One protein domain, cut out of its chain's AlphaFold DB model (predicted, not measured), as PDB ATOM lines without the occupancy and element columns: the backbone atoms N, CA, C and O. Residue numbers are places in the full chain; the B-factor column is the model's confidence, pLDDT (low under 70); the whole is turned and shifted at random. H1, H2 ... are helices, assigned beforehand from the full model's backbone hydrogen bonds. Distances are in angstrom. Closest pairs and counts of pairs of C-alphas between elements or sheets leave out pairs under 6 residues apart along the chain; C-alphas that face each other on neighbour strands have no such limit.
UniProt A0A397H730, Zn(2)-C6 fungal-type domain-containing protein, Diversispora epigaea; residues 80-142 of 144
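AT A GLANCE: This is residues 80 to 142 of the 144 residues of the protein "Zn(2)-C6 fungal-type domain-containing protein" of Diversispora epigaea (UniProt A0A397H730). A small body of three helices, H1, H2 and the first part of H3, has a long arm that reaches away from it and folds over like an arch to a lone fourth helix, H4. In the body H2 is set crosswise to both H1 and H3; residues 115 to 142, the rest of H3, a link, H4 and the last two residues, stick out and make most of the length. The printed part has 63 residues with four named helices, in the order H1, H2, H3, H4, and no named strand; its class is all helix. The whole is only just loose, close to extended, with a radius of gyration of the C-alphas of 15.4 A and spans of 43 by 30 by 21 A.

HOW THE PARTS SIT: H1, residues 80 to 91, touches H2, residues 95 to 104, with residues 84 to 88 alone. Their closest C-alphas are those of Ser 88 and Glu 95, 5.4 A apart. Their lines are about perpendicular, but only just, at 73 degrees. H3, residues 110 to 121, is close to H2 but not clearly touching, with 2 pairs of C-alphas within 8 A; the closest C-alphas are those of Ile 102 and Phe 110, 7.1 A apart. These two helices are about perpendicular, at 80 degrees. H1 and H3 are near each other, with 5 pairs of C-alphas within 10 A. H4, residues 129 to 140, is apart from H1, H2 and H3. In H1, H2, H3 and H4 every backbone O i to N i+4 pair is within hydrogen-bond range.

IN THESE COORDINATES: H1, H3 and H4 are the longest helices by residues, with 12 each. H1 begins at C-alpha 80, at (189.534, 223.767, 185.341), and is 16.5 A from first to last C-alpha. H2, 10 residues, measures 14.2 A. H3 measures 16.3 A and ends at C-alpha 121, at (188.831, 245.697, 201.954). H4 measures 17.3 A and ends at C-alpha 140, at (195.792, 225.194, 224.765).

THE WHOLE: The two C-alphas farthest apart are those of Asn 82 and Glu 140, at 43.4 A. Residues 115 to 142 stand free, of which 115 to 121 belong to H3 and 129 to 140 to H4. The body without them has 35 residues, spans 21 by 16 by 13 A and has a radius of gyration of 8.6 A. The printed part has no cut. The links from H1 to H2 and from H2 to H3 are tight, and the link of 7 residues from H3 to H4 is short. The mean pLDDT of the printed part is 76.9; residues 80 to 81 and 122 to 142 are under 70, and H4 has a mean of 58.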
ATOM      1  N   ASP A  80     189.267 223.029 184.095       53.62
ATOM      2  CA  ASP A  80     189.534 223.767 185.341       53.62
ATOM      3  C   ASP A  80     190.737 224.716 185.227       53.62
ATOM      4  O   ASP A  80     190.709 225.829 185.747       53.62
ATOM      5  N   LYS A  81     191.789 224.325 184.490       59.84
ATOM      6  CA  LYS A  81     192.958 225.195 184.257       59.84
ATOM      7  C   LYS A  81     192.582 226.448 183.469       59.84
ATOM      8  O   LYS A  81     193.039 227.535 183.804       59.84
ATOM      9  N   ASN A  82     191.722 226.301 182.462       72.62
ATOM     10  CA  ASN A  82     191.272 227.431 181.657       72.62
ATOM     11  C   ASN A  82     190.401 228.375 182.492       72.62
ATOM     12  O   ASN A  82     190.545 229.588 182.385       72.62
ATOM     13  N   GLU A  83     189.532 227.847 183.355       82.81
ATOM     14  CA  GLU A  83     188.682 228.673 184.218       82.81
ATOM     15  C   GLU A  83     189.486 229.410 185.299       82.81
ATOM     16  O   GLU A  83     189.320 230.620 185.462       82.81
ATOM     17  N   ILE A  84     190.423 228.731 185.968       86.75
ATOM     18  CA  ILE A  84     191.276 229.337 187.001       86.75
ATOM     19  C   ILE A  84     192.144 230.459 186.415       86.75
ATOM     20  O   ILE A  84     192.167 231.555 186.977       86.75
ATOM     21  N   SER A  85     192.818 230.227 185.284       86.94
ATOM     22  CA  SER A  85     193.658 231.255 184.652       86.94
ATOM     23  C   SER A  85     192.819 232.429 184.123       86.94
ATOM     24  O   SER A  85     193.227 233.584 184.241       86.94
ATOM     25  N   ASN A  86     191.607 232.174 183.613       87.88
ATOM     26  CA  ASN A  86     190.686 233.239 183.199       87.88
ATOM     27  C   ASN A  86     190.217 234.100 184.382       87.88
ATOM     28  O   ASN A  86     190.140 235.324 184.263       87.88
ATOM     29  N   LEU A  87     189.902 233.485 185.525       88.56
ATOM     30  CA  LEU A  87     189.508 234.202 186.740       88.56
ATOM     31  C   LEU A  87     190.685 234.974 187.350       88.56
ATOM     32  O   LEU A  87     190.504 236.120 187.754       88.56
ATOM     33  N   SER A  88     191.880 234.380 187.351       90.56
ATOM     34  CA  SER A  88     193.130 235.023 187.772       90.56
ATOM     35  C   SER A  88     193.369 236.321 187.000       90.56
ATOM     36  O   SER A  88     193.500 237.375 187.616       90.56
ATOM     37  N   LEU A  89     193.297 236.280 185.665       89.44
ATOM     38  CA  LEU A  89     193.459 237.467 184.818       89.44
ATOM     39  C   LEU A  89     192.334 238.493 184.996       89.44
ATOM     40  O   LEU A  89     192.578 239.694 184.946       89.44
ATOM     41  N   LYS A  90     191.089 238.037 185.178       92.38
ATOM     42  CA  LYS A  90     189.924 238.927 185.278       92.38
ATOM     43  C   LYS A  90     189.935 239.779 186.547       92.38
ATOM     44  O   LYS A  90     189.463 240.913 186.507       92.38
ATOM     45  N   TYR A  91     190.402 239.215 187.655       88.06
ATOM     46  CA  TYR A  91     190.366 239.859 188.968       88.06
ATOM     47  C   TYR A  91     191.758 240.172 189.527       88.06
ATOM     48  O   TYR A  91     191.864 240.514 190.699       88.06
ATOM     49  N   ASP A  92     192.795 240.041 188.698       89.06
ATOM     50  CA  ASP A  92     194.197 240.290 189.045       89.06
ATOM     51  C   ASP A  92     194.642 239.567 190.331       89.06
ATOM     52  O   ASP A  92     195.231 240.140 191.246       89.06
ATOM     53  N   LEU A  93     194.308 238.275 190.423       89.81
ATOM     54  CA  LEU A  93     194.700 237.412 191.537       89.81
ATOM     55  C   LEU A  93     195.672 236.335 191.096       89.81
ATOM     56  O   LEU A  93     195.582 235.803 189.993       89.81
ATOM     57  N   HIS A  94     196.531 235.907 192.016       92.75
ATOM     58  CA  HIS A  94     197.367 234.732 191.810       92.75
ATOM     59  C   HIS A  94     196.514 233.459 191.667       92.75
ATOM     60  O   HIS A  94     195.573 233.246 192.431       92.75
ATOM     61  N   GLU A  95     196.868 232.565 190.737       89.25
ATOM     62  CA  GLU A  95     196.092 231.344 190.453       89.25
ATOM     63  C   GLU A  95     195.853 230.469 191.691       89.25
ATOM     64  O   GLU A  95     194.793 229.862 191.824       89.25
ATOM     65  N   ASN A  96     196.816 230.409 192.617       89.94
ATOM     66  CA  ASN A  96     196.640 229.659 193.867       89.94
ATOM     67  C   ASN A  96     195.548 230.271 194.756       89.94
ATOM     68  O   ASN A  96     194.721 229.534 195.270       89.94
ATOM     69  N   ALA A  97     195.462 231.601 194.845       89.38
ATOM     70  CA  ALA A  97     194.399 232.257 195.607       89.38
ATOM     71  C   ALA A  97     193.016 231.988 194.989       89.38
ATOM     72  O   ALA A  97     192.040 231.756 195.699       89.38
ATOM     73  N   VAL A  98     192.937 231.959 193.652       91.44
ATOM     74  CA  VAL A  98     191.713 231.584 192.928       91.44
ATOM     75  C   VAL A  98     191.310 230.141 193.252       91.44
ATOM     76  O   VAL A  98     190.148 229.893 193.572       91.44
ATOM     77  N   LYS A  99     192.263 229.199 193.212       90.94
ATOM     78  CA  LYS A  99     192.032 227.789 193.572       90.94
ATOM     79  C   LYS A  99     191.518 227.653 195.000       90.94
ATOM     80  O   LYS A  99     190.493 227.007 195.206       90.94
ATOM     81  N   ASP A 100     192.181 228.297 195.952       91.06
ATOM     82  CA  ASP A 100     191.826 228.219 197.367       91.06
ATOM     83  C   ASP A 100     190.411 228.753 197.610       91.06
ATOM     84  O   ASP A 100     189.623 228.125 198.314       91.06
ATOM     85  N   LEU A 101     190.030 229.858 196.964       90.31
ATOM     86  CA  LEU A 101     188.685 230.427 197.074       90.31
ATOM     87  C   LEU A 101     187.600 229.505 196.506       90.31
ATOM     88  O   LEU A 101     186.548 229.345 197.127       90.31
ATOM     89  N   ILE A 102     187.851 228.884 195.352       89.00
ATOM     90  CA  ILE A 102     186.909 227.947 194.724       89.00
ATOM     91  C   ILE A 102     186.726 226.701 195.598       89.00
ATOM     92  O   ILE A 102     185.597 226.265 195.821       89.00
ATOM     93  N   VAL A 103     187.826 226.153 196.123       89.00
ATOM     94  CA  VAL A 103     187.809 224.971 196.997       89.00
ATOM     95  C   VAL A 103     187.123 225.277 198.328       89.00
ATOM     96  O   VAL A 103     186.337 224.467 198.813       89.00
ATOM     97  N   THR A 104     187.380 226.454 198.903       91.50
ATOM     98  CA  THR A 104     186.815 226.868 200.196       91.50
ATOM     99  C   THR A 104     185.319 227.184 200.094       91.50
ATOM    100  O   THR A 104     184.551 226.869 201.005       91.50
ATOM    101  N   TYR A 105     184.875 227.768 198.976       90.00
ATOM    102  CA  TYR A 105     183.496 228.232 198.791       90.00
ATOM    103  C   TYR A 105     182.841 227.687 197.509       90.00
ATOM    104  O   TYR A 105     182.356 228.462 196.682       90.00
ATOM    105  N   PRO A 106     182.695 226.358 197.362       86.38
ATOM    106  CA  PRO A 106     182.270 225.728 196.105       86.38
ATOM    107  C   PRO A 106     180.819 226.044 195.710       86.38
ATOM    108  O   PRO A 106     180.420 225.875 194.563       86.38
ATOM    109  N   LYS A 107     179.995 226.495 196.664       89.81
ATOM    110  CA  LYS A 107     178.577 226.839 196.449       89.81
ATOM    111  C   LYS A 107     178.356 228.315 196.110       89.81
ATOM    112  O   LYS A 107     177.210 228.735 195.941       89.81
ATOM    113  N   LYS A 108     179.410 229.133 196.100       84.75
ATOM    114  CA  LYS A 108     179.328 230.573 195.838       84.75
ATOM    115  C   LYS A 108     179.953 230.867 194.483       84.75
ATOM    116  O   LYS A 108     180.979 230.302 194.131       84.75
ATOM    117  N   SER A 109     179.338 231.774 193.725       90.44
ATOM    118  CA  SER A 109     179.963 232.250 192.495       90.44
ATOM    119  C   SER A 109     181.197 233.085 192.836       90.44
ATOM    120  O   SER A 109     181.191 233.872 193.787       90.44
ATOM    121  N   PHE A 110     182.247 232.950 192.028       89.19
ATOM    122  CA  PHE A 110     183.495 233.685 192.232       89.19
ATOM    123  C   PHE A 110     183.294 235.210 192.176       89.19
ATOM    124  O   PHE A 110     183.916 235.953 192.925       89.19
ATOM    125  N   ALA A 111     182.355 235.678 191.345       88.88
ATOM    126  CA  ALA A 111     181.966 237.087 191.296       88.88
ATOM    127  C   ALA A 111     181.413 237.586 192.642       88.88
ATOM    128  O   ALA A 111     181.817 238.646 193.102       88.88
ATOM    129  N   ASN A 112     180.552 236.802 193.301       89.50
ATOM    130  CA  ASN A 112     180.000 237.183 194.601       89.50
ATOM    131  C   ASN A 112     181.081 237.208 195.686       89.50
ATOM    132  O   ASN A 112     181.058 238.095 196.535       89.50
ATOM    133  N   LEU A 113     182.030 236.263 195.653       91.25
ATOM    134  CA  LEU A 113     183.177 236.269 196.568       91.25
ATOM    135  C   LEU A 113     183.990 237.555 196.405       91.25
ATOM    136  O   LEU A 113     184.267 238.226 197.392       91.25
ATOM    137  N   MET A 114     184.284 237.945 195.164       91.69
ATOM    138  CA  MET A 114     185.004 239.187 194.881       91.69
ATOM    139  C   MET A 114     184.253 240.428 195.331       91.69
ATOM    140  O   MET A 114     184.842 241.298 195.956       91.69
ATOM    141  N   THR A 115     182.945 240.493 195.082       90.38
ATOM    142  CA  THR A 115     182.120 241.608 195.557       90.38
ATOM    143  C   THR A 115     182.179 241.753 197.076       90.38
ATOM    144  O   THR A 115     182.300 242.870 197.571       90.38
ATOM    145  N   VAL A 116     182.121 240.643 197.818       88.56
ATOM    146  CA  VAL A 116     182.227 240.673 199.284       88.56
ATOM    147  C   VAL A 116     183.618 241.129 199.714       88.56
ATOM    148  O   VAL A 116     183.714 242.051 200.515       88.56
ATOM    149  N   LEU A 117     184.677 240.543 199.146       87.50
ATOM    150  CA  LEU A 117     186.058 240.889 199.486       87.50
ATOM    151  C   LEU A 117     186.355 242.373 199.231       87.50
ATOM    152  O   LEU A 117     186.877 243.043 200.120       87.50
ATOM    153  N   SER A 118     185.950 242.905 198.073       85.38
ATOM    154  CA  SER A 118     186.103 244.327 197.740       85.38
ATOM    155  C   SER A 118     185.275 245.243 198.644       85.38
ATOM    156  O   SER A 118     185.710 246.338 198.967       85.38
ATOM    157  N   ALA A 119     184.092 244.811 199.094       87.12
ATOM    158  CA  ALA A 119     183.297 245.591 200.044       87.12
ATOM    159  C   ALA A 119     183.893 245.587 201.466       87.12
ATOM    160  O   ALA A 119     183.598 246.472 202.269       87.12
ATOM    161  N   THR A 120     184.702 244.577 201.799       81.38
ATOM    162  CA  THR A 120     185.354 244.446 203.110       81.38
ATOM    163  C   THR A 120     186.776 245.000 203.154       81.38
ATOM    164  O   THR A 120     187.255 245.267 204.251       81.38
ATOM    165  N   SER A 121     187.441 245.213 202.011       74.31
ATOM    166  CA  SER A 121     188.831 245.697 201.954       74.31
ATOM    167  C   SER A 121     189.007 247.147 202.406       74.31
ATOM    168  O   SER A 121     190.082 247.504 202.872       74.31
ATOM    169  N   ASP A 122     187.959 247.967 202.299       65.44
ATOM    170  CA  ASP A 122     187.983 249.379 202.715       65.44
ATOM    171  C   ASP A 122     187.752 249.564 204.221       65.44
ATOM    172  O   ASP A 122     187.791 250.685 204.735       65.44
ATOM    173  N   ARG A 123     187.494 248.474 204.954       61.06
ATOM    174  CA  ARG A 123     187.402 248.538 206.409       61.06
ATOM    175  C   ARG A 123     188.821 248.506 206.969       61.06
ATOM    176  O   ARG A 123     189.563 247.583 206.626       61.06
ATOM    177  N   PRO A 124     189.215 249.461 207.832       51.59
ATOM    178  CA  PRO A 124     190.423 249.270 208.616       51.59
ATOM    179  C   PRO A 124     190.283 247.926 209.332       51.59
ATOM    180  O   PRO A 124     189.228 247.631 209.897       51.59
ATOM    181  N   PHE A 125     191.314 247.091 209.226       50.75
ATOM    182  CA  PHE A 125     191.411 245.854 209.983       50.75
ATOM    183  C   PHE A 125     191.468 246.244 211.462       50.75
ATOM    184  O   PHE A 125     192.538 246.513 212.003       50.75
ATOM    185  N   GLU A 126     190.308 246.383 212.101       56.53
ATOM    186  CA  GLU A 126     190.236 246.355 213.551       56.53
ATOM    187  C   GLU A 126     190.642 244.938 213.934       56.53
ATOM    188  O   GLU A 126     190.050 243.974 213.449       56.53
ATOM    189  N   GLU A 127     191.723 244.810 214.704       51.59
ATOM    190  CA  GLU A 127     192.179 243.530 215.233       51.59
ATOM    191  C   GLU A 127     191.000 242.857 215.936       51.59
ATOM    192  O   GLU A 127     190.612 243.217 217.048       51.59
ATOM    193  N   ASP A 128     190.389 241.907 215.233       55.31
ATOM    194  CA  ASP A 128     189.199 241.217 215.684       55.31
ATOM    195  C   ASP A 128     189.578 240.484 216.977       55.31
ATOM    196  O   ASP A 128     190.331 239.502 216.959       55.31
ATOM    197  N   GLN A 129     189.062 240.945 218.123       56.12
ATOM    198  CA  GLN A 129     189.238 240.279 219.423       56.12
ATOM    199  C   GLN A 129     188.907 238.775 219.335       56.12
ATOM    200  O   GLN A 129     189.482 237.962 220.064       56.12
ATOM    201  N   PHE A 130     188.050 238.392 218.385       54.38
ATOM    202  CA  PHE A 130     187.677 237.019 218.057       54.38
ATOM    203  C   PHE A 130     188.804 236.156 217.467       54.38
ATOM    204  O   PHE A 130     188.902 234.975 217.810       54.38
ATOM    205  N   GLY A 131     189.677 236.717 216.623       56.56
ATOM    206  CA  GLY A 131     190.805 235.982 216.035       56.56
ATOM    207  C   GLY A 131     191.828 235.562 217.092       56.56
ATOM    208  O   GLY A 131     192.337 234.441 217.066       56.56
ATOM    209  N   SER A 132     192.049 236.424 218.091       57.94
ATOM    210  CA  SER A 132     192.937 236.130 219.224       57.94
ATOM    211  C   SER A 132     192.390 235.027 220.145       57.94
ATOM    212  O   SER A 132     193.159 234.225 220.676       57.94
ATOM    213  N   LEU A 133     191.061 234.942 220.294       54.56
ATOM    214  CA  LEU A 133     190.375 233.921 221.092       54.56
ATOM    215  C   LEU A 133     190.479 232.531 220.453       54.56
ATOM    216  O   LEU A 133     190.732 231.553 221.152       54.56
ATOM    217  N   TYR A 134     190.338 232.445 219.130       59.03
ATOM    218  CA  TYR A 134     190.512 231.184 218.407       59.03
ATOM    219  C   TYR A 134     191.974 230.725 218.389       59.03
ATOM    220  O   TYR A 134     192.239 229.550 218.633       59.03
ATOM    221  N   ALA A 135     192.926 231.638 218.171       61.72
ATOM    222  CA  ALA A 135     194.353 231.311 218.185       61.72
ATOM    223  C   ALA A 135     194.837 230.815 219.562       61.72
ATOM    224  O   ALA A 135     195.642 229.891 219.625       61.72
ATOM    225  N   LYS A 136     194.309 231.373 220.663       60.56
ATOM    226  CA  LYS A 136     194.587 230.871 222.019       60.56
ATOM    227  C   LYS A 136     194.044 229.465 222.252       60.56
ATOM    228  O   LYS A 136     194.760 228.629 222.784       60.56
ATOM    229  N   LYS A 137     192.824 229.185 221.791       62.03
ATOM    230  CA  LYS A 137     192.196 227.870 221.965       62.03
ATOM    231  C   LYS A 137     192.978 226.744 221.271       62.03
ATOM    232  O   LYS A 137     193.126 225.670 221.831       62.03
ATOM    233  N   TYR A 138     193.550 227.013 220.096       58.38
ATOM    234  CA  TYR A 138     194.385 226.040 219.376       58.38
ATOM    235  C   TYR A 138     195.756 225.774 220.018       58.38
ATOM    236  O   TYR A 138     196.347 224.734 219.744       58.38
ATOM    237  N   LEU A 139     196.266 226.695 220.842       58.88
ATOM    238  CA  LEU A 139     197.524 226.515 221.572       58.88
ATOM    239  C   LEU A 139     197.319 225.812 222.922       58.88
ATOM    240  O   LEU A 139     198.230 225.135 223.382       58.88
ATOM    241  N   GLU A 140     196.135 225.919 223.529       58.38
ATOM    242  CA  GLU A 140     195.792 225.194 224.765       58.38
ATOM    243  C   GLU A 140     195.526 223.696 224.523       58.38
ATOM    244  O   GLU A 140     195.785 222.881 225.401       58.38
ATOM    245  N   ASP A 141     195.091 223.312 223.318       55.91
ATOM    246  CA  ASP A 141     194.801 221.913 222.961       55.91
ATOM    247  C   ASP A 141     196.049 221.102 222.518       55.91
ATOM    248  O   ASP A 141     195.919 219.936 222.141       55.91
ATOM    249  N   GLN A 142     197.257 221.693 222.526       56.09
ATOM    250  CA  GLN A 142     198.519 221.024 222.142       56.09
ATOM    251  C   GLN A 142     199.421 220.607 223.311       56.09
ATOM    252  O   GLN A 142     200.397 219.894 223.078       56.09
TER     253      GLN A 142